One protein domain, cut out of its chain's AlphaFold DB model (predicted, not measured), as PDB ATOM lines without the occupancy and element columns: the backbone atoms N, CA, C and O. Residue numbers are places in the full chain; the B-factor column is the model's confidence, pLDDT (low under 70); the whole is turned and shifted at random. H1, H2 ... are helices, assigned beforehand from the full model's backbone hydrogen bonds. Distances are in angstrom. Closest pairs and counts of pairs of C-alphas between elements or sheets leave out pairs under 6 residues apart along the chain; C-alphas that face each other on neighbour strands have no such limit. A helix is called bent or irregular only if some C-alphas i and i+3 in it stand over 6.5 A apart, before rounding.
ATOM      1  N   GLY A  20     107.000 109.682  83.387       76.94
ATOM      2  CA  GLY A  20     108.160 110.562  83.179       76.94
ATOM      3  C   GLY A  20     107.838 112.061  83.140       76.94
ATOM      4  O   GLY A  20     106.684 112.479  83.094       76.94
ATOM      5  N   THR A  21     108.875 112.905  83.111       93.00
ATOM      6  CA  THR A  21     108.669 114.340  82.853       93.00
ATOM      7  C   THR A  21     108.120 114.531  81.442       93.00
ATOM      8  O   THR A  21     108.781 114.153  80.474       93.00
ATOM      9  N   GLN A  22     106.943 115.144  81.321       94.94
ATOM     10  CA  GLN A  22     106.349 115.439  80.021       94.94
ATOM     11  C   GLN A  22     107.201 116.458  79.259       94.94
ATOM     12  O   GLN A  22     107.408 117.585  79.722       94.94
ATOM     13  N   ILE A  23     107.675 116.072  78.077       96.31
ATOM     14  CA  ILE A  23     108.469 116.920  77.193       96.31
ATOM     15  C   ILE A  23     107.554 117.796  76.340       96.31
ATOM     16  O   ILE A  23     106.561 117.334  75.778       96.31
ATOM     17  N   ASN A  24     107.894 119.080  76.263       95.19
ATOM     18  CA  ASN A  24     107.194 120.104  75.499       95.19
ATOM     19  C   ASN A  24     108.169 121.203  75.036       95.19
ATOM     20  O   ASN A  24     109.359 121.180  75.364       95.19
ATOM     21  N   ASP A  25     107.650 122.199  74.314       93.88
ATOM     22  CA  ASP A  25     108.433 123.319  73.767       93.88
ATOM     23  C   ASP A  25     109.251 124.084  74.819       93.88
ATOM     24  O   ASP A  25     110.309 124.631  74.514       93.88
ATOM     25  N   ASN A  26     108.787 124.111  76.071       93.31
ATOM     26  CA  ASN A  26     109.408 124.894  77.137       93.31
ATOM     27  C   ASN A  26     110.526 124.148  77.868       93.31
ATOM     28  O   ASN A  26     111.226 124.766  78.671       93.31
ATOM     29  N   ASN A  27     110.672 122.834  77.668       94.94
ATOM     30  CA  ASN A  27     111.669 122.053  78.400       94.94
ATOM     31  C   ASN A  27     112.557 121.149  77.543       94.94
ATOM     32  O   ASN A  27     113.621 120.762  78.026       94.94
ATOM     33  N   VAL A  28     112.192 120.856  76.290       96.19
ATOM     34  CA  VAL A  28     112.967 119.959  75.415       96.19
ATOM     35  C   VAL A  28     114.428 120.390  75.285       96.19
ATOM     36  O   VAL A  28     115.329 119.553  75.346       96.19
ATOM     37  N   PHE A  29     114.680 121.698  75.196       96.19
ATOM     38  CA  PHE A  29     116.033 122.220  75.061       96.19
ATOM     39  C   PHE A  29     116.874 121.967  76.316       96.19
ATOM     40  O   PHE A  29     118.049 121.666  76.175       96.19
ATOM     41  N   TYR A  30     116.319 121.967  77.536       96.88
ATOM     42  CA  TYR A  30     117.100 121.587  78.725       96.88
ATOM     43  C   TYR A  30     117.547 120.119  78.664       96.88
ATOM     44  O   TYR A  30     118.676 119.787  79.029       96.88
ATOM     45  N   TYR A  31     116.677 119.226  78.185       97.31
ATOM     46  CA  TYR A  31     116.998 117.802  78.038       97.31
ATOM     47  C   TYR A  31     118.032 117.546  76.942       97.31
ATOM     48  O   TYR A  31     118.912 116.708  77.138       97.31
ATOM     49  N   TYR A  32     117.958 118.295  75.840       97.62
ATOM     50  CA  TYR A  32     118.973 118.285  74.790       97.62
ATOM     51  C   TYR A  32     120.310 118.846  75.296       97.62
ATOM     52  O   TYR A  32     121.320 118.151  75.296       97.62
ATOM     53  N   GLU A  33     120.317 120.085  75.786       97.00
ATOM     54  CA  GLU A  33     121.530 120.832  76.144       97.00
ATOM     55  C   GLU A  33     122.264 120.229  77.348       97.00
ATOM     56  O   GLU A  33     123.476 120.366  77.466       97.00
ATOM     57  N   SER A  34     121.569 119.509  78.233       96.00
ATOM     58  CA  SER A  34     122.212 118.759  79.325       96.00
ATOM     59  C   SER A  34     123.020 117.538  78.860       96.00
ATOM     60  O   SER A  34     123.796 116.986  79.648       96.00
ATOM     61  N   ARG A  35     122.829 117.109  77.605       95.31
ATOM     62  CA  ARG A  35     123.432 115.914  76.992       95.31
ATOM     63  C   ARG A  35     124.227 116.214  75.718       95.31
ATOM     64  O   ARG A  35     124.897 115.318  75.222       95.31
ATOM     65  N   ALA A  36     124.138 117.428  75.182       95.12
ATOM     66  CA  ALA A  36     124.864 117.832  73.988       95.12
ATOM     67  C   ALA A  36     126.360 118.003  74.289       95.12
ATOM     68  O   ALA A  36     126.726 118.662  75.264       95.12
ATOM     69  N   ASP A  37     127.215 117.466  73.417       91.25
ATOM     70  CA  ASP A  37     128.670 117.637  73.526       91.25
ATOM     71  C   ASP A  37     129.080 119.103  73.337       91.25
ATOM     72  O   ASP A  37     129.931 119.630  74.055       91.25
ATOM     73  N   ILE A  38     128.439 119.780  72.379       91.00
ATOM     74  CA  ILE A  38     128.610 121.210  72.120       91.00
ATOM     75  C   ILE A  38     127.302 121.906  72.467       91.00
ATOM     76  O   ILE A  38     126.308 121.809  71.743       91.00
ATOM     77  N   ARG A  39     127.315 122.612  73.596       91.06
ATOM     78  CA  ARG A  39     126.148 123.333  74.099       91.06
ATOM     79  C   ARG A  39     125.962 124.672  73.404       91.06
ATOM     80  O   ARG A  39     126.921 125.390  73.113       91.06
ATOM     81  N   THR A  40     124.703 125.037  73.214       93.75
ATOM     82  CA  THR A  40     124.317 126.398  72.850       93.75
ATOM     83  C   THR A  40     124.793 127.363  73.949       93.75
ATOM     84  O   THR A  40     124.630 127.051  75.132       93.75
ATOM     85  N   PRO A  41     125.367 128.537  73.610       95.31
ATOM     86  CA  PRO A  41     125.819 129.498  74.615       95.31
ATOM     87  C   PRO A  41     124.703 129.882  75.589       95.31
ATOM     88  O   PRO A  41     123.576 130.146  75.167       95.31
ATOM     89  N   ASP A  42     125.017 130.000  76.881       95.81
ATOM     90  CA  ASP A  42     124.018 130.311  77.914       95.81
ATOM     91  C   ASP A  42     123.281 131.630  77.646       95.81
ATOM     92  O   ASP A  42     122.101 131.755  77.952       95.81
ATOM     93  N   THR A  43     123.932 132.606  77.008       95.00
ATOM     94  CA  THR A  43     123.286 133.858  76.588       95.00
ATOM     95  C   THR A  43     122.193 133.629  75.543       95.00
ATOM     96  O   THR A  43     121.177 134.317  75.571       95.00
ATOM     97  N   LYS A  44     122.354 132.645  74.653       94.88
ATOM     98  CA  LYS A  44     121.325 132.234  73.688       94.88
ATOM     99  C   LYS A  44     120.218 131.422  74.339       94.88
ATOM    100  O   LYS A  44     119.055 131.621  74.006       94.88
ATOM    101  N   LEU A  45     120.549 130.576  75.309       95.12
ATOM    102  CA  LEU A  45     119.537 129.890  76.111       95.12
ATOM    103  C   LEU A  45     118.724 130.887  76.953       95.12
ATOM    104  O   LEU A  45     117.504 130.775  77.017       95.12
ATOM    105  N   ALA A  46     119.362 131.923  77.504       94.88
ATOM    106  CA  ALA A  46     118.697 133.008  78.226       94.88
ATOM    107  C   ALA A  46     117.667 133.757  77.353       94.88
ATOM    108  O   ALA A  46     116.572 134.059  77.827       94.88
ATOM    109  N   GLU A  47     117.969 133.992  76.067       94.25
ATOM    110  CA  GLU A  47     117.016 134.571  75.097       94.25
ATOM    111  C   GLU A  47     115.766 133.693  74.893       94.25
ATOM    112  O   GLU A  47     114.688 134.224  74.615       94.25
ATOM    113  N   MET A  48     115.886 132.365  75.025       91.06
ATOM    114  CA  MET A  48     114.765 131.429  74.859       91.06
ATOM    115  C   MET A  48     113.836 131.402  76.077       91.06
ATOM    116  O   MET A  48     112.642 131.158  75.926       91.06
ATOM    117  N   ILE A  49     114.370 131.662  77.272       91.69
ATOM    118  CA  ILE A  49     113.640 131.496  78.540       91.69
ATOM    119  C   ILE A  49     113.121 132.806  79.128       91.69
ATOM    120  O   ILE A  49     112.209 132.779  79.952       91.69
ATOM    121  N   SER A  50     113.671 133.952  78.714       94.81
ATOM    122  CA  SER A  50     113.264 135.265  79.210       94.81
ATOM    123  C   SER A  50     113.059 136.262  78.076       94.81
ATOM    124  O   SER A  50     113.993 136.684  77.389       94.81
ATOM    125  N   VAL A  51     111.805 136.691  77.917       94.81
ATOM    126  CA  VAL A  51     111.439 137.753  76.973       94.81
ATOM    127  C   VAL A  51     112.076 139.083  77.378       94.81
ATOM    128  O   VAL A  51     112.532 139.817  76.502       94.81
ATOM    129  N   ASP A  52     112.167 139.372  78.677       96.56
ATOM    130  CA  ASP A  52     112.780 140.604  79.185       96.56
ATOM    131  C   ASP A  52     114.268 140.655  78.839       96.56
ATOM    132  O   ASP A  52     114.744 141.651  78.304       96.56
ATOM    133  N   TYR A  53     114.988 139.546  79.035       96.69
ATOM    134  CA  TYR A  53     116.394 139.452  78.640       96.69
ATOM    135  C   TYR A  53     116.567 139.611  77.128       96.69
ATOM    136  O   TYR A  53     117.424 140.367  76.670       96.69
ATOM    137  N   ARG A  54     115.710 138.947  76.343       95.44
ATOM    138  CA  ARG A  54     115.725 139.023  74.876       95.44
ATOM    139  C   ARG A  54     115.438 140.429  74.344       95.44
ATOM    140  O   ARG A  54     115.917 140.778  73.270       95.44
ATOM    141  N   THR A  55     114.624 141.212  75.049       96.75
ATOM    142  CA  THR A  55     114.172 142.543  74.603       96.75
ATOM    143  C   THR A  55     114.879 143.707  75.303       96.75
ATOM    144  O   THR A  55     114.637 144.864  74.943       96.75
ATOM    145  N   ALA A  56     115.780 143.423  76.251       96.56
ATOM    146  CA  ALA A  56     116.623 144.414  76.909       96.56
ATOM    147  C   ALA A  56     117.447 145.201  75.877       96.56
ATOM    148  O   ALA A  56     118.100 144.630  75.001       96.56
ATOM    149  N   ARG A  57     117.384 146.534  75.967       93.81
ATOM    150  CA  ARG A  57     117.960 147.441  74.961       93.81
ATOM    151  C   ARG A  57     119.398 147.845  75.259       93.81
ATOM    152  O   ARG A  57     120.132 148.149  74.326       93.81
ATOM    153  N   ASP A  58     119.776 147.873  76.532       97.00
ATOM    154  CA  ASP A  58     121.109 148.247  76.989       97.00
ATOM    155  C   ASP A  58     121.843 147.059  77.627       97.00
ATOM    156  O   ASP A  58     121.243 146.096  78.112       97.00
ATOM    157  N   GLU A  59     123.171 147.128  77.595       95.31
ATOM    158  CA  GLU A  59     124.056 146.055  78.045       95.31
ATOM    159  C   GLU A  59     124.053 145.844  79.562       95.31
ATOM    160  O   GLU A  59     124.238 144.709  79.997       95.31
ATOM    161  N   PHE A  60     123.781 146.887  80.355       97.56
ATOM    162  CA  PHE A  60     123.745 146.804  81.817       97.56
ATOM    163  C   PHE A  60     122.509 146.041  82.282       97.56
ATOM    164  O   PHE A  60     122.635 145.036  82.973       97.56
ATOM    165  N   THR A  61     121.323 146.430  81.805       97.06
ATOM    166  CA  THR A  61     120.078 145.703  82.082       97.06
ATOM    167  C   THR A  61     120.179 144.255  81.614       97.06
ATOM    168  O   THR A  61     119.757 143.336  82.315       97.06
ATOM    169  N   ARG A  62     120.758 144.025  80.427       96.69
ATOM    170  CA  ARG A  62     120.943 142.667  79.911       96.69
ATOM    171  C   ARG A  62     121.877 141.857  80.811       96.69
ATOM    172  O   ARG A  62     121.566 140.709  81.105       96.69
ATOM    173  N   HIS A  63     122.981 142.439  81.273       97.44
ATOM    174  CA  HIS A  63     123.897 141.787  82.206       97.44
ATOM    175  C   HIS A  63     123.218 141.451  83.544       97.44
ATOM    176  O   HIS A  63     123.244 140.293  83.955       97.44
ATOM    177  N   ASP A  64     122.524 142.410  84.158       97.62
ATOM    178  CA  ASP A  64     121.824 142.213  85.434       97.62
ATOM    179  C   ASP A  64     120.743 141.125  85.346       97.62
ATOM    180  O   ASP A  64     120.552 140.338  86.277       97.62
ATOM    181  N   LEU A  65     120.026 141.060  84.218       97.88
ATOM    182  CA  LEU A  65     119.065 139.991  83.944       97.88
ATOM    183  C   LEU A  65     119.767 138.646  83.743       97.88
ATOM    184  O   LEU A  65     119.277 137.631  84.235       97.88
ATOM    185  N   PHE A  66     120.908 138.614  83.048       97.81
ATOM    186  CA  PHE A  66     121.660 137.376  82.845       97.81
ATOM    187  C   PHE A  66     122.123 136.764  84.164       97.81
ATOM    188  O   PHE A  66     121.935 135.568  84.366       97.81
ATOM    189  N   GLU A  67     122.670 137.575  85.073       97.88
ATOM    190  CA  GLU A  67     123.142 137.117  86.386       97.88
ATOM    191  C   GLU A  67     122.014 136.490  87.222       97.88
ATOM    192  O   GLU A  67     122.241 135.548  87.979       97.88
ATOM    193  N   GLN A  68     120.771 136.942  87.034       96.81
ATOM    194  CA  GLN A  68     119.593 136.342  87.670       96.81
ATOM    195  C   GLN A  68     119.125 135.060  86.969       96.81
ATOM    196  O   GLN A  68     118.672 134.117  87.618       96.81
ATOM    197  N   ILE A  69     119.216 135.019  85.640       96.69
ATOM    198  CA  ILE A  69     118.737 133.902  84.817       96.69
ATOM    199  C   ILE A  69     119.682 132.705  84.886       96.69
ATOM    200  O   ILE A  69     119.229 131.563  84.967       96.69
ATOM    201  N   LYS A  70     120.991 132.954  84.852       96.12
ATOM    202  CA  LYS A  70     122.030 131.928  84.799       96.12
ATOM    203  C   LYS A  70     121.884 130.834  85.870       96.12
ATOM    204  O   LYS A  70     121.848 129.669  85.477       96.12
ATOM    205  N   PRO A  71     121.722 131.132  87.176       97.12
ATOM    206  CA  PRO A  71     121.558 130.077  88.181       97.12
ATOM    207  C   PRO A  71     120.287 129.243  87.964       97.12
ATOM    208  O   PRO A  71     120.284 128.038  88.202       97.12
ATOM    209  N   VAL A  72     119.207 129.854  87.464       95.56
ATOM    210  CA  VAL A  72     117.964 129.136  87.143       95.56
ATOM    211  C   VAL A  72     118.166 128.212  85.941       95.56
ATOM    212  O   VAL A  72     117.700 127.073  85.956       95.56
ATOM    213  N   LEU A  73     118.873 128.685  84.912       96.12
ATOM    214  CA  LEU A  73     119.239 127.896  83.739       96.12
ATOM    215  C   LEU A  73     120.090 126.679  84.135       96.12
ATOM    216  O   LEU A  73     119.765 125.559  83.741       96.12
ATOM    217  N   GLU A  74     121.133 126.881  84.941       96.12
ATOM    218  CA  GLU A  74     122.004 125.806  85.430       96.12
ATOM    219  C   GLU A  74     121.224 124.760  86.237       96.12
ATOM    220  O   GLU A  74     121.360 123.561  85.992       96.12
ATOM    221  N   GLU A  75     120.338 125.197  87.133       96.31
ATOM    222  CA  GLU A  75     119.486 124.292  87.905       96.31
ATOM    223  C   GLU A  75     118.575 123.456  86.996       96.31
ATOM    224  O   GLU A  75     118.466 122.240  87.157       96.31
ATOM    225  N   LYS A  76     117.952 124.071  85.984       95.31
ATOM    226  CA  LYS A  76     117.079 123.355  85.041       95.31
ATOM    227  C   LYS A  76     117.837 122.348  84.183       95.31
ATOM    228  O   LYS A  76     117.326 121.253  83.944       95.31
ATOM    229  N   LEU A  77     119.057 122.677  83.764       95.56
ATOM    230  CA  LEU A  77     119.931 121.752  83.043       95.56
ATOM    231  C   LEU A  77     120.345 120.570  83.922       95.56
ATOM    232  O   LEU A  77     120.307 119.428  83.466       95.56
ATOM    233  N   ASN A  78     120.679 120.821  85.188       95.06
ATOM    234  CA  ASN A  78     121.022 119.769  86.142       95.06
ATOM    235  C   ASN A  78     119.825 118.850  86.424       95.06
ATOM    236  O   ASN A  78     119.971 117.626  86.380       95.06
ATOM    237  N   GLN A  79     118.630 119.417  86.620       93.69
ATOM    238  CA  GLN A  79     117.381 118.658  86.753       93.69
ATOM    239  C   GLN A  79     117.127 117.781  85.518       93.69
ATOM    240  O   GLN A  79     116.869 116.584  85.644       93.69
ATOM    241  N   ALA A  80     117.256 118.343  84.314       94.81
ATOM    242  CA  ALA A  80     117.063 117.604  83.067       94.81
ATOM    243  C   ALA A  80     118.111 116.496  82.858       94.81
ATOM    244  O   ALA A  80     117.802 115.445  82.291       94.81
ATOM    245  N   LYS A  81     119.344 116.698  83.338       93.25
ATOM    246  CA  LYS A  81     120.402 115.680  83.322       93.25
ATOM    247  C   LYS A  81     120.105 114.525  84.277       93.25
ATOM    248  O   LYS A  81     120.343 113.375  83.923       93.25
TER     249      LYS A  81
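AT A GLANCE: This is residues 20 to 81 of the 200 residues of an uncharacterized protein of Azotobacter vinelandii (strain DJ / ATCC BAA-1303) (UniProt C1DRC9). One long, bent helix, H4, makes the length of the domain, and three short helices, H1, H2 and H3, stand in a row along one side of it, H1 and H2 crossing it. The printed part has 62 residues with four named helices, in the order H1, H2, H3, H4, and no named strand; the class is all helix. It is elongated, spanning 39 by 22 by 16 A, and only just compact, close to loose, with a radius of gyration of the C-alphas of 12.2 A.

IN THESE COORDINATES: H1 is residues 28 to 33, beginning at C-alpha 28 at (112.967, 119.959, 75.415). H2 is residues 42 to 49, 10.5 A long, and H3 is residues 51 to 55. H4, residues 59 to 81, was assigned as one helix by its hydrogen bonds but is bent: C-alphas 68 and 71 are 6.6 A apart. Its arms are H4a, residues 59 to 68, 14.4 A long, and H4b, residues 71 to 81, 15.2 A long, ending at C-alpha 81 at (120.402, 115.680, 83.322).

HOW THE PARTS SIT: H4 is the hub, touching three helices; its arms stand at a steep tilt of 48 degrees. H1 touches H4b, about perpendicular at 87 degrees, the closest C-alphas being those of Tyr 31 and Ala 80, 5.0 A. H2 only just touches H4b, with 3 pairs of C-alphas within 8 A, the closest Ala 46 and Leu 73 at 7.5 A. H3 touches H4a, closest at the C-alphas of Tyr 53 and Arg 62, 5.7 A. H2 and H3 touch only at the corner, closest at the C-alphas of Glu 47 and Arg 54, 4.6 A. H1 and H2 are near each other; H1 and H3 are apart. In H1, H2, H3, H4a and H4b every O i to N i+4 pair is within hydrogen-bond range.

THE WHOLE: The C-alphas farthest apart, those of Gly 20 and Asp 58, are 40.3 A apart. The printed part has no cut and no long link. Its mean pLDDT is 95.1, and no printed residue is under 70.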